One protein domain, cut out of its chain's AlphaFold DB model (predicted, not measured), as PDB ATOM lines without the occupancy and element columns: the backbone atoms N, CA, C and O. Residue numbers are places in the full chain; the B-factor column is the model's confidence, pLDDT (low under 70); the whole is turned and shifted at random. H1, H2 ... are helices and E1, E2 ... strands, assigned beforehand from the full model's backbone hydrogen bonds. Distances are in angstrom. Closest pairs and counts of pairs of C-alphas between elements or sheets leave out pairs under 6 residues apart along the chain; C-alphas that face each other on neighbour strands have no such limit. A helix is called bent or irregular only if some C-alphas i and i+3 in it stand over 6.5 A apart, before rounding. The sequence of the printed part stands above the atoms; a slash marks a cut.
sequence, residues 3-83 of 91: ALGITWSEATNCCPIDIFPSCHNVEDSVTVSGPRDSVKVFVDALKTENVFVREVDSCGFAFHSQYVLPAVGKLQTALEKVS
ATOM      1  N   ALA A   3      34.796 -10.490  17.760       98.56
ATOM      2  CA  ALA A   3      34.058 -11.736  17.619       98.56
ATOM      3  C   ALA A   3      34.561 -12.483  16.380       98.56
ATOM      4  O   ALA A   3      34.682 -11.896  15.304       98.56
ATOM      5  N   LEU A   4      34.849 -13.765  16.551       98.69
ATOM      6  CA  LEU A   4      35.404 -14.665  15.552       98.69
ATOM      7  C   LEU A   4      34.393 -15.778  15.276       98.69
ATOM      8  O   LEU A   4      33.714 -16.228  16.199       98.69
ATOM      9  N   GLY A   5      34.294 -16.209  14.022       98.50
ATOM     10  CA  GLY A   5      33.516 -17.378  13.612       98.50
ATOM     11  C   GLY A   5      34.339 -18.656  13.727       98.50
ATOM     12  O   GLY A   5      34.696 -19.232  12.704       98.50
ATOM     13  N   ILE A   6      34.719 -19.011  14.952       98.44
ATOM     14  CA  ILE A   6      35.474 -20.218  15.306       98.44
ATOM     15  C   ILE A   6      34.951 -20.762  16.635       98.44
ATOM     16  O   ILE A   6      34.357 -20.030  17.433       98.44
ATOM     17  N   THR A   7      35.223 -22.032  16.904       98.56
ATOM     18  CA  THR A   7      34.896 -22.685  18.174       98.56
ATOM     19  C   THR A   7      35.795 -22.209  19.319       98.56
ATOM     20  O   THR A   7      36.902 -21.694  19.125       98.56
ATOM     21  N   TRP A   8      35.361 -22.449  20.559       98.50
ATOM     22  CA  TRP A   8      36.173 -22.171  21.754       98.50
ATOM     23  C   TRP A   8      37.505 -22.928  21.767       98.50
ATOM     24  O   TRP A   8      38.531 -22.388  22.192       98.50
ATOM     25  N   SER A   9      37.505 -24.176  21.292       98.38
ATOM     26  CA  SER A   9      38.719 -24.992  21.236       98.38
ATOM     27  C   SER A   9      39.722 -24.427  20.233       98.38
ATOM     28  O   SER A   9      40.893 -24.281  20.576       98.38
ATOM     29  N   GLU A  10      39.268 -24.041  19.039       98.19
ATOM     30  CA  GLU A  10      40.119 -23.393  18.036       98.19
ATOM     31  C   GLU A  10      40.706 -22.091  18.573       98.19
ATOM     32  O   GLU A  10      41.923 -21.926  18.536       98.19
ATOM     33  N   ALA A  11      39.876 -21.221  19.165       98.06
ATOM     34  CA  ALA A  11      40.339 -19.971  19.762       98.06
ATOM     35  C   ALA A  11      41.417 -20.210  20.833       98.06
ATOM     36  O   ALA A  11      42.430 -19.519  20.853       98.06
ATOM     37  N   THR A  12      41.235 -21.216  21.693       97.00
ATOM     38  CA  THR A  12      42.214 -21.573  22.736       97.00
ATOM     39  C   THR A  12      43.547 -22.050  22.146       97.00
ATOM     40  O   THR A  12      44.595 -21.802  22.735       97.00
ATOM     41  N   ASN A  13      43.520 -22.709  20.986       97.81
ATOM     42  CA  ASN A  13      44.714 -23.247  20.336       97.81
ATOM     43  C   ASN A  13      45.454 -22.216  19.470       97.81
ATOM     44  O   ASN A  13      46.675 -22.295  19.358       97.81
ATOM     45  N   CYS A  14      44.737 -21.286  18.829       96.44
ATOM     46  CA  CYS A  14      45.326 -20.350  17.868       96.44
ATOM     47  C   CYS A  14      45.610 -18.952  18.433       96.44
ATOM     48  O   CYS A  14      46.363 -18.201  17.812       96.44
ATOM     49  N   CYS A  15      45.033 -18.581  19.584       97.69
ATOM     50  CA  CYS A  15      45.273 -17.263  20.163       97.69
ATOM     51  C   CYS A  15      46.756 -17.074  20.543       97.69
ATOM     52  O   CYS A  15      47.339 -17.923  21.222       97.69
ATOM     53  N   PRO A  16      47.368 -15.936  20.162       97.50
ATOM     54  CA  PRO A  16      48.648 -15.497  20.704       97.50
ATOM     55  C   PRO A  16      48.631 -15.372  22.232       97.50
ATOM     56  O   PRO A  16      47.581 -15.207  22.843       97.50
ATOM     57  N   ILE A  17      49.814 -15.365  22.851       97.25
ATOM     58  CA  ILE A  17      49.979 -15.350  24.318       97.25
ATOM     59  C   ILE A  17      49.316 -14.153  25.028       97.25
ATOM     60  O   ILE A  17      49.002 -14.228  26.214       97.25
ATOM     61  N   ASP A  18      49.130 -13.038  24.326       98.12
ATOM     62  CA  ASP A  18      48.546 -11.801  24.843       98.12
ATOM     63  C   ASP A  18      47.082 -11.590  24.412       98.12
ATOM     64  O   ASP A  18      46.481 -10.558  24.724       98.12
ATOM     65  N   ILE A  19      46.481 -12.577  23.741       98.44
ATOM     66  CA  ILE A  19      45.076 -12.588  23.337       98.44
ATOM     67  C   ILE A  19      44.372 -13.754  24.027       98.44
ATOM     68  O   ILE A  19      44.863 -14.875  24.075       98.44
ATOM     69  N   PHE A  20      43.184 -13.489  24.556       98.12
ATOM     70  CA  PHE A  20      42.427 -14.436  25.357       98.12
ATOM     71  C   PHE A  20      41.049 -14.661  24.737       98.12
ATOM     72  O   PHE A  20      40.356 -13.679  24.447       98.12
ATOM     73  N   PRO A  21      40.602 -15.919  24.577       98.06
ATOM     74  CA  PRO A  21      39.183 -16.224  24.449       98.06
ATOM     75  C   PRO A  21      38.434 -15.663  25.665       98.06
ATOM     76  O   PRO A  21      38.793 -15.936  26.809       98.06
ATOM     77  N   SER A  22      37.414 -14.844  25.422       97.62
ATOM     78  CA  SER A  22      36.757 -14.035  26.456       97.62
ATOM     79  C   SER A  22      35.265 -14.299  26.586       97.62
ATOM     80  O   SER A  22      34.752 -14.324  27.703       97.62
ATOM     81  N   CYS A  23      34.551 -14.496  25.477       97.88
ATOM     82  CA  CYS A  23      33.120 -14.802  25.507       97.88
ATOM     83  C   CYS A  23      32.829 -15.988  24.594       97.88
ATOM     84  O   CYS A  23      33.110 -15.920  23.400       97.88
ATOM     85  N   HIS A  24      32.255 -17.051  25.149       98.00
ATOM     86  CA  HIS A  24      31.692 -18.146  24.370       98.00
ATOM     87  C   HIS A  24      30.257 -17.753  23.999       98.00
ATOM     88  O   HIS A  24      29.361 -17.850  24.837       98.00
ATOM     89  N   ASN A  25      30.058 -17.200  22.799       96.94
ATOM     90  CA  ASN A  25      28.766 -16.630  22.410       96.94
ATOM     91  C   ASN A  25      27.798 -17.740  21.975       96.94
ATOM     92  O   ASN A  25      26.679 -17.811  22.475       96.94
ATOM     93  N   VAL A  26      28.257 -18.589  21.049       96.88
ATOM     94  CA  VAL A  26      27.611 -19.818  20.553       96.88
ATOM     95  C   VAL A  26      28.702 -20.808  20.103       96.88
ATOM     96  O   VAL A  26      29.883 -20.470  20.167       96.88
ATOM     97  N   GLU A  27      28.318 -22.007  19.654       97.81
ATOM     98  CA  GLU A  27      29.224 -23.122  19.313       97.81
ATOM     99  C   GLU A  27      30.397 -22.728  18.397       97.81
ATOM    100  O   GLU A  27      31.539 -23.102  18.665       97.81
ATOM    101  N   ASP A  28      30.130 -21.926  17.368       97.50
ATOM    102  CA  ASP A  28      31.083 -21.447  16.363       97.50
ATOM    103  C   ASP A  28      31.329 -19.930  16.453       97.50
ATOM    104  O   ASP A  28      31.756 -19.302  15.484       97.50
ATOM    105  N   SER A  29      31.051 -19.308  17.606       98.25
ATOM    106  CA  SER A  29      31.304 -17.882  17.806       98.25
ATOM    107  C   SER A  29      31.931 -17.570  19.153       98.25
ATOM    108  O   SER A  29      31.315 -17.716  20.216       98.25
ATOM    109  N   VAL A  30      33.139 -17.019  19.095       98.69
ATOM    110  CA  VAL A  30      33.925 -16.648  20.271       98.69
ATOM    111  C   VAL A  30      34.391 -15.209  20.158       98.69
ATOM    112  O   VAL A  30      34.912 -14.787  19.130       98.69
ATOM    113  N   THR A  31      34.245 -14.444  21.234       98.69
ATOM    114  CA  THR A  31      34.867 -13.122  21.342       98.69
ATOM    115  C   THR A  31      36.235 -13.251  21.990       98.69
ATOM    116  O   THR A  31      36.338 -13.837  23.066       98.69
ATOM    117  N   VAL A  32      37.261 -12.666  21.375       98.69
ATOM    118  CA  VAL A  32      38.617 -12.555  21.922       98.69
ATOM    119  C   VAL A  32      38.926 -11.135  22.406       98.69
ATOM    120  O   VAL A  32      38.457 -10.131  21.845       98.69
ATOM    121  N   SER A  33      39.769 -11.057  23.431       98.50
ATOM    122  CA  SER A  33      40.240  -9.818  24.048       98.50
ATOM    123  C   SER A  33      41.754  -9.801  24.174       98.50
ATOM    124  O   SER A  33      42.367 -10.790  24.550       98.50
ATOM    125  N   GLY A  34      42.357  -8.644  23.929       98.38
ATOM    126  CA  GLY A  34      43.793  -8.427  24.056       98.38
ATOM    127  C   GLY A  34      44.158  -6.978  23.729       98.38
ATOM    128  O   GLY A  34      43.250  -6.165  23.491       98.38
ATOM    129  N   PRO A  35      45.456  -6.636  23.702       97.88
ATOM    130  CA  PRO A  35      45.930  -5.328  23.270       97.88
ATOM    131  C   PRO A  35      45.410  -4.991  21.869       97.88
ATOM    132  O   PRO A  35      45.313  -5.869  21.011       97.88
ATOM    133  N   ARG A  36      45.075  -3.716  21.627       96.38
ATOM    134  CA  ARG A  36      44.460  -3.274  20.362       96.38
ATOM    135  C   ARG A  36      45.272  -3.713  19.142       96.38
ATOM    136  O   ARG A  36      44.693  -4.270  18.214       96.38
ATOM    137  N   ASP A  37      46.578  -3.471  19.160       97.12
ATOM    138  CA  ASP A  37      47.444  -3.747  18.013       97.12
ATOM    139  C   ASP A  37      47.621  -5.253  17.795       97.12
ATOM    140  O   ASP A  37      47.487  -5.722  16.665       97.12
ATOM    141  N   SER A  38      47.804  -6.029  18.869       98.00
ATOM    142  CA  SER A  38      47.881  -7.494  18.801       98.00
ATOM    143  C   SER A  38      46.594  -8.101  18.246       98.00
ATOM    144  O   SER A  38      46.640  -8.903  17.315       98.00
ATOM    145  N   VAL A  39      45.430  -7.668  18.754       98.12
ATOM    146  CA  VAL A  39      44.124  -8.108  18.242       98.12
ATOM    147  C   VAL A  39      43.984  -7.743  16.772       98.12
ATOM    148  O   VAL A  39      43.547  -8.589  16.002       98.12
ATOM    149  N   LYS A  40      44.391  -6.536  16.360       97.69
ATOM    150  CA  LYS A  40      44.338  -6.117  14.957       97.69
ATOM    151  C   LYS A  40      45.156  -7.048  14.053       97.69
ATOM    152  O   LYS A  40      44.637  -7.523  13.048       97.69
ATOM    153  N   VAL A  41      46.411  -7.321  14.413       98.25
ATOM    154  CA  VAL A  41      47.293  -8.213  13.641       98.25
ATOM    155  C   VAL A  41      46.699  -9.618  13.550       98.25
ATOM    156  O   VAL A  41      46.642 -10.192  12.464       98.25
ATOM    157  N   PHE A  42      46.209 -10.149  14.670       98.00
ATOM    158  CA  PHE A  42      45.613 -11.479  14.724       98.00
ATOM    159  C   PHE A  42      44.351 -11.593  13.861       98.00
ATOM    160  O   PHE A  42      44.228 -12.523  13.068       98.00
ATOM    161  N   VAL A  43      43.429 -10.627  13.949       97.44
ATOM    162  CA  VAL A  43      42.205 -10.675  13.142       97.44
ATOM    163  C   VAL A  43      42.463 -10.461  11.657       97.44
ATOM    164  O   VAL A  43      41.739 -11.018  10.835       97.44
ATOM    165  N   ASP A  44      43.475  -9.672  11.295       98.06
ATOM    166  CA  ASP A  44      43.855  -9.494   9.895       98.06
ATOM    167  C   ASP A  44      44.417 -10.800   9.315       98.06
ATOM    168  O   ASP A  44      44.059 -11.150   8.193       98.06
ATOM    169  N   ALA A  45      45.190 -11.572  10.090       97.81
ATOM    170  CA  ALA A  45      45.625 -12.912   9.691       97.81
ATOM    171  C   ALA A  45      44.433 -13.866   9.490       97.81
ATOM    172  O   ALA A  45      44.300 -14.469   8.427       97.81
ATOM    173  N   LEU A  46      43.494 -13.920  10.441       97.75
ATOM    174  CA  LEU A  46      42.300 -14.771  10.335       97.75
ATOM    175  C   LEU A  46      41.412 -14.421   9.129       97.75
ATOM    176  O   LEU A  46      40.877 -15.311   8.469       97.75
ATOM    177  N   LYS A  47      41.295 -13.134   8.779       97.56
ATOM    178  CA  LYS A  47      40.586 -12.717   7.557       97.56
ATOM    179  C   LYS A  47      41.232 -13.289   6.291       97.56
ATOM    180  O   LYS A  47      40.507 -13.614   5.356       97.56
ATOM    181  N   THR A  48      42.564 -13.437   6.242       97.75
ATOM    182  CA  THR A  48      43.242 -14.070   5.088       97.75
ATOM    183  C   THR A  48      42.951 -15.565   4.973       97.75
ATOM    184  O   THR A  48      42.963 -16.105   3.870       97.75
ATOM    185  N   GLU A  49      42.603 -16.207   6.087       96.50
ATOM    186  CA  GLU A  49      42.156 -17.602   6.161       96.50
ATOM    187  C   GLU A  49      40.637 -17.748   5.953       96.50
ATOM    188  O   GLU A  49      40.080 -18.831   6.114       96.50
ATOM    189  N   ASN A  50      39.957 -16.663   5.562       96.94
ATOM    190  CA  ASN A  50      38.517 -16.616   5.313       96.94
ATOM    191  C   ASN A  50      37.651 -16.921   6.555       96.94
ATOM    192  O   ASN A  50      36.496 -17.334   6.433       96.94
ATOM    193  N   VAL A  51      38.194 -16.686   7.753       98.00
ATOM    194  CA  VAL A  51      37.455 -16.763   9.018       98.00
ATOM    195  C   VAL A  51      36.581 -15.519   9.176       98.00
ATOM    196  O   VAL A  51      37.010 -14.392   8.910       98.00
ATOM    197  N   PHE A  52      35.345 -15.701   9.648       97.94
ATOM    198  CA  PHE A  52      34.474 -14.574   9.978       97.94
ATOM    199  C   PHE A  52      35.055 -13.770  11.147       97.94
ATOM    200  O   PHE A  52      35.355 -14.317  12.206       97.94
ATOM    201  N   VAL A  53      35.158 -12.453  10.976       98.06
ATOM    202  CA  VAL A  53      35.621 -11.524  12.012       98.06
ATOM    203  C   VAL A  53      34.681 -10.328  12.077       98.06
ATOM    204  O   VAL A  53      34.430  -9.667  11.069       98.06
ATOM    205  N   ARG A  54      34.253  -9.974  13.290       97.88
ATOM    206  CA  ARG A  54      33.574  -8.711  13.588       97.88
ATOM    207  C   ARG A  54      34.259  -7.997  14.742       97.88
ATOM    208  O   ARG A  54      34.328  -8.522  15.850       97.88
ATOM    209  N   GLU A  55      34.721  -6.775  14.511       96.88
ATOM    210  CA  GLU A  55      35.225  -5.937  15.599       96.88
ATOM    211  C   GLU A  55      34.113  -5.632  16.611       96.88
ATOM    212  O   GLU A  55      32.941  -5.458  16.262       96.88
ATOM    213  N   VAL A  56      34.489  -5.592  17.886       97.44
ATOM    214  CA  VAL A  56      33.604  -5.215  18.987       97.44
ATOM    215  C   VAL A  56      34.113  -3.896  19.540       97.44
ATOM    216  O   VAL A  56      35.245  -3.828  20.032       97.44
ATOM    217  N   ASP A  57      33.272  -2.861  19.464       96.62
ATOM    218  CA  ASP A  57      33.552  -1.585  20.111       96.62
ATOM    219  C   ASP A  57      33.501  -1.767  21.629       96.62
ATOM    220  O   ASP A  57      32.444  -1.863  22.249       96.62
ATOM    221  N   SER A  58      34.688  -1.885  22.211       96.06
ATOM    222  CA  SER A  58      34.904  -2.054  23.641       96.06
ATOM    223  C   SER A  58      35.500  -0.797  24.275       96.06
ATOM    224  O   SER A  58      36.176  -0.888  25.301       96.06
ATOM    225  N   CYS A  59      35.329   0.374  23.642       95.94
ATOM    226  CA  CYS A  59      35.920   1.646  24.071       95.94
ATOM    227  C   CYS A  59      37.450   1.575  24.263       95.94
ATOM    228  O   CYS A  59      38.018   2.286  25.089       95.94
ATOM    229  N   GLY A  60      38.123   0.683  23.529       93.56
ATOM    230  CA  GLY A  60      39.565   0.443  23.647       93.56
ATOM    231  C   GLY A  60      39.994  -0.492  24.785       93.56
ATOM    232  O   GLY A  60      41.191  -0.705  24.953       93.56
ATOM    233  N   PHE A  61      39.062  -1.085  25.538       96.19
ATOM    234  CA  PHE A  61      39.371  -1.998  26.643       96.19
ATOM    235  C   PHE A  61      39.277  -3.475  26.239       96.19
ATOM    236  O   PHE A  61      38.477  -3.863  25.387       96.19
ATOM    237  N   ALA A  62      40.090  -4.314  26.878       97.56
ATOM    238  CA  ALA A  62      40.094  -5.766  26.714       97.56
ATOM    239  C   ALA A  62      39.336  -6.431  27.876       97.56
ATOM    240  O   ALA A  62      39.941  -6.955  28.814       97.56
ATOM    241  N   PHE A  63      38.005  -6.366  27.858       97.31
ATOM    242  CA  PHE A  63      37.178  -6.946  28.922       97.31
ATOM    243  C   PHE A  63      37.280  -8.479  28.974       97.31
ATOM    244  O   PHE A  63      37.656  -9.117  27.993       97.31
ATOM    245  N   HIS A  64      36.949  -9.068  30.130       96.31
ATOM    246  CA  HIS A  64      37.026 -10.520  30.374       96.31
ATOM    247  C   HIS A  64      38.407 -11.124  30.056       96.31
ATOM    248  O   HIS A  64      38.523 -12.185  29.449       96.31
ATOM    249  N   SER A  65      39.464 -10.413  30.447       96.44
ATOM    250  CA  SER A  65      40.854 -10.844  30.306       96.44
ATOM    251  C   SER A  65      41.680 -10.341  31.490       96.44
ATOM    252  O   SER A  65      41.219  -9.501  32.265       96.44
ATOM    253  N   GLN A  66      42.934 -10.777  31.604       95.12
ATOM    254  CA  GLN A  66      43.849 -10.284  32.641       95.12
ATOM    255  C   GLN A  66      44.036  -8.755  32.638       95.12
ATOM    256  O   GLN A  66      44.381  -8.170  33.664       95.12
ATOM    257  N   TYR A  67      43.760  -8.077  31.521       97.00
ATOM    258  CA  TYR A  67      43.900  -6.624  31.419       97.00
ATOM    259  C   TYR A  67      42.911  -5.849  32.304       97.00
ATOM    260  O   TYR A  67      43.110  -4.655  32.520       97.00
ATOM    261  N   VAL A  68      41.887  -6.504  32.873       95.81
ATOM    262  CA  VAL A  68      40.998  -5.869  33.861       95.81
ATOM    263  C   VAL A  68      41.555  -5.879  35.291       95.81
ATOM    264  O   VAL A  68      41.036  -5.152  36.138       95.81
ATOM    265  N   LEU A  69      42.618  -6.646  35.578       95.62
ATOM    266  CA  LEU A  69      43.175  -6.798  36.931       95.62
ATOM    267  C   LEU A  69      43.488  -5.463  37.637       95.62
ATOM    268  O   LEU A  69      43.107  -5.317  38.800       95.62
ATOM    269  N   PRO A  70      44.082  -4.443  36.979       95.69
ATOM    270  CA  PRO A  70      44.359  -3.161  37.631       95.69
ATOM    271  C   PRO A  70      43.106  -2.412  38.121       95.69
ATOM    272  O   PRO A  70      43.211  -1.523  38.968       95.69
ATOM    273  N   ALA A  71      41.922  -2.743  37.595       94.19
ATOM    274  CA  ALA A  71      40.660  -2.114  37.976       94.19
ATOM    275  C   ALA A  71      39.965  -2.802  39.164       94.19
ATOM    276  O   ALA A  71      39.103  -2.177  39.783       94.19
ATOM    277  N   VAL A  72      40.342  -4.039  39.514       92.19
ATOM    278  CA  VAL A  72      39.614  -4.892  40.476       92.19
ATOM    279  C   VAL A  72      39.418  -4.210  41.830       92.19
ATOM    280  O   VAL A  72      38.286  -4.096  42.291       92.19
ATOM    281  N   GLY A  73      40.483  -3.675  42.437       93.31
ATOM    282  CA  GLY A  73      40.384  -3.048  43.761       93.31
ATOM    283  C   GLY A  73      39.480  -1.810  43.778       93.31
ATOM    284  O   GLY A  73      38.643  -1.653  44.663       93.31
ATOM    285  N   LYS A  74      39.587  -0.948  42.756       94.44
ATOM    286  CA  LYS A  74      38.734   0.248  42.640       94.44
ATOM    287  C   LYS A  74      37.275  -0.127  42.404       94.44
ATOM    288  O   LYS A  74      36.390   0.492  42.992       94.44
ATOM    289  N   LEU A  75      37.035  -1.129  41.558       92.69
ATOM    290  CA  LEU A  75      35.699  -1.641  41.278       92.69
ATOM    291  C   LEU A  75      35.062  -2.214  42.548       92.69
ATOM    292  O   LEU A  75      33.930  -1.859  42.858       92.69
ATOM    293  N   GLN A  76      35.797  -3.016  43.319       90.75
ATOM    294  CA  GLN A  76      35.318  -3.574  44.580       90.75
ATOM    295  C   GLN A  76      34.913  -2.473  45.572       90.75
ATOM    296  O   GLN A  76      33.771  -2.455  46.028       90.75
ATOM    297  N   THR A  77      35.798  -1.506  45.841       91.94
ATOM    298  CA  THR A  77      35.488  -0.383  46.742       91.94
ATOM    299  C   THR A  77      34.280   0.430  46.271       91.94
ATOM    300  O   THR A  77      33.535   0.970  47.087       91.94
ATOM    301  N   ALA A  78      34.080   0.565  44.957       91.69
ATOM    302  CA  ALA A  78      32.902   1.234  44.419       91.69
ATOM    303  C   ALA A  78      31.631   0.402  44.645       91.69
ATOM    304  O   ALA A  78      30.642   0.941  45.134       91.69
ATOM    305  N   LEU A  79      31.661  -0.901  44.350       88.56
ATOM    306  CA  LEU A  79      30.522  -1.807  44.523       88.56
ATOM    307  C   LEU A  79      30.066  -1.901  45.985       88.56
ATOM    308  O   LEU A  79      28.865  -1.876  46.253       88.56
ATOM    309  N   GLU A  80      31.000  -1.922  46.937       88.25
ATOM    310  CA  GLU A  80      30.710  -1.920  48.380       88.25
ATOM    311  C   GLU A  80      29.880  -0.704  48.825       88.25
ATOM    312  O   GLU A  80      29.067  -0.815  49.738       88.25
ATOM    313  N   LYS A  81      30.021   0.447  48.153       87.50
ATOM    314  CA  LYS A  81      29.262   1.671  48.473       87.50
ATOM    315  C   LYS A  81      27.839   1.674  47.922       87.50
ATOM    316  O   LYS A  81      27.012   2.441  48.405       87.50
ATOM    317  N   VAL A  82      27.565   0.870  46.895       85.50
ATOM    318  CA  VAL A  82      26.264   0.835  46.198       85.50
ATOM    319  C   VAL A  82      25.438  -0.389  46.616       85.50
ATOM    320  O   VAL A  82      24.226  -0.428  46.416       85.50
ATOM    321  N   SER A  83      26.071  -1.374  47.257       67.12
ATOM    322  CA  SER A  83      25.419  -2.602  47.708       67.12
ATOM    323  C   SER A  83      24.605  -2.369  48.989       67.12
ATOM    324  O   SER A  83      25.090  -2.591  50.097       67.12
TER     325      SER A  83
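What this domain is: This is residues 3 to 83 of the 91 residues of the protein "Fatty acid synthase" of Araneus ventricosus (UniProt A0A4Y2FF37). What shape is this? Around the hairpin E1 and E2, with H1 packed on it and H2 beside E3, a compact body forms; from it residues 68 to 83 stick out as an arm, with a kink of 51 degrees near residue 73 in H3. What makes it up? The printed part has 81 residues, in order H1, E1, E2, H2, E3, H3; the class is mixed, helices and strands, and the sheet E1 - E2 is antiparallel. How large is it? It spans 48 by 26 by 21 A and is only just loose, close to compact, with a radius of gyration of the C-alphas of 14.4 A.

How they stand to each other: How is the sheet paired? E1, residues 20 to 26, and E2, residues 29 to 33, form an antiparallel hairpin at 155 degrees, with N 20 and O 33 2.8 A apart, within hydrogen-bond range. What surrounds it? For H1, residues 8 to 14, the closest C-alphas to E1 are Ala 11 and Pro 21, 6.1 A apart. E3, residues 53 to 55, pairs with no named strand but is near E2; its closest C-alphas to H2, residues 36 to 48, are Val 53 and Val 43, 6.7 A apart. What of H3, residues 66 to 82? H3 is apart from the other named elements; in H3, 6 of 13 O i to N i+4 pairs and 10 of 14 O i to N i+3 pairs are within hydrogen-bond range, while in H1 and H2 every O i to N i+4 pair is.

Where its parts are: Where do the elements begin and end? H1, 10.1 A long, begins at C-alpha 8 (36.173, -22.171, 21.754), and H3, 24.8 A, ends at C-alpha 82 (26.264, 0.835, 46.198). How long are the others? E1 is 16.5 A, E2 13.6 A, H2 18.7 A and E3 6.7 A. Is H3 irregular? Yes, C-alphas 70 and 73 are 7.3 A apart.

The domain as a whole: How far does it reach? The two C-alphas farthest apart, those of Glu 49 and Lys 81, are 48.2 A apart. Are there cuts, long links or weak places? The printed part has no cut and no long link, and residue 83 has a pLDDT under 70.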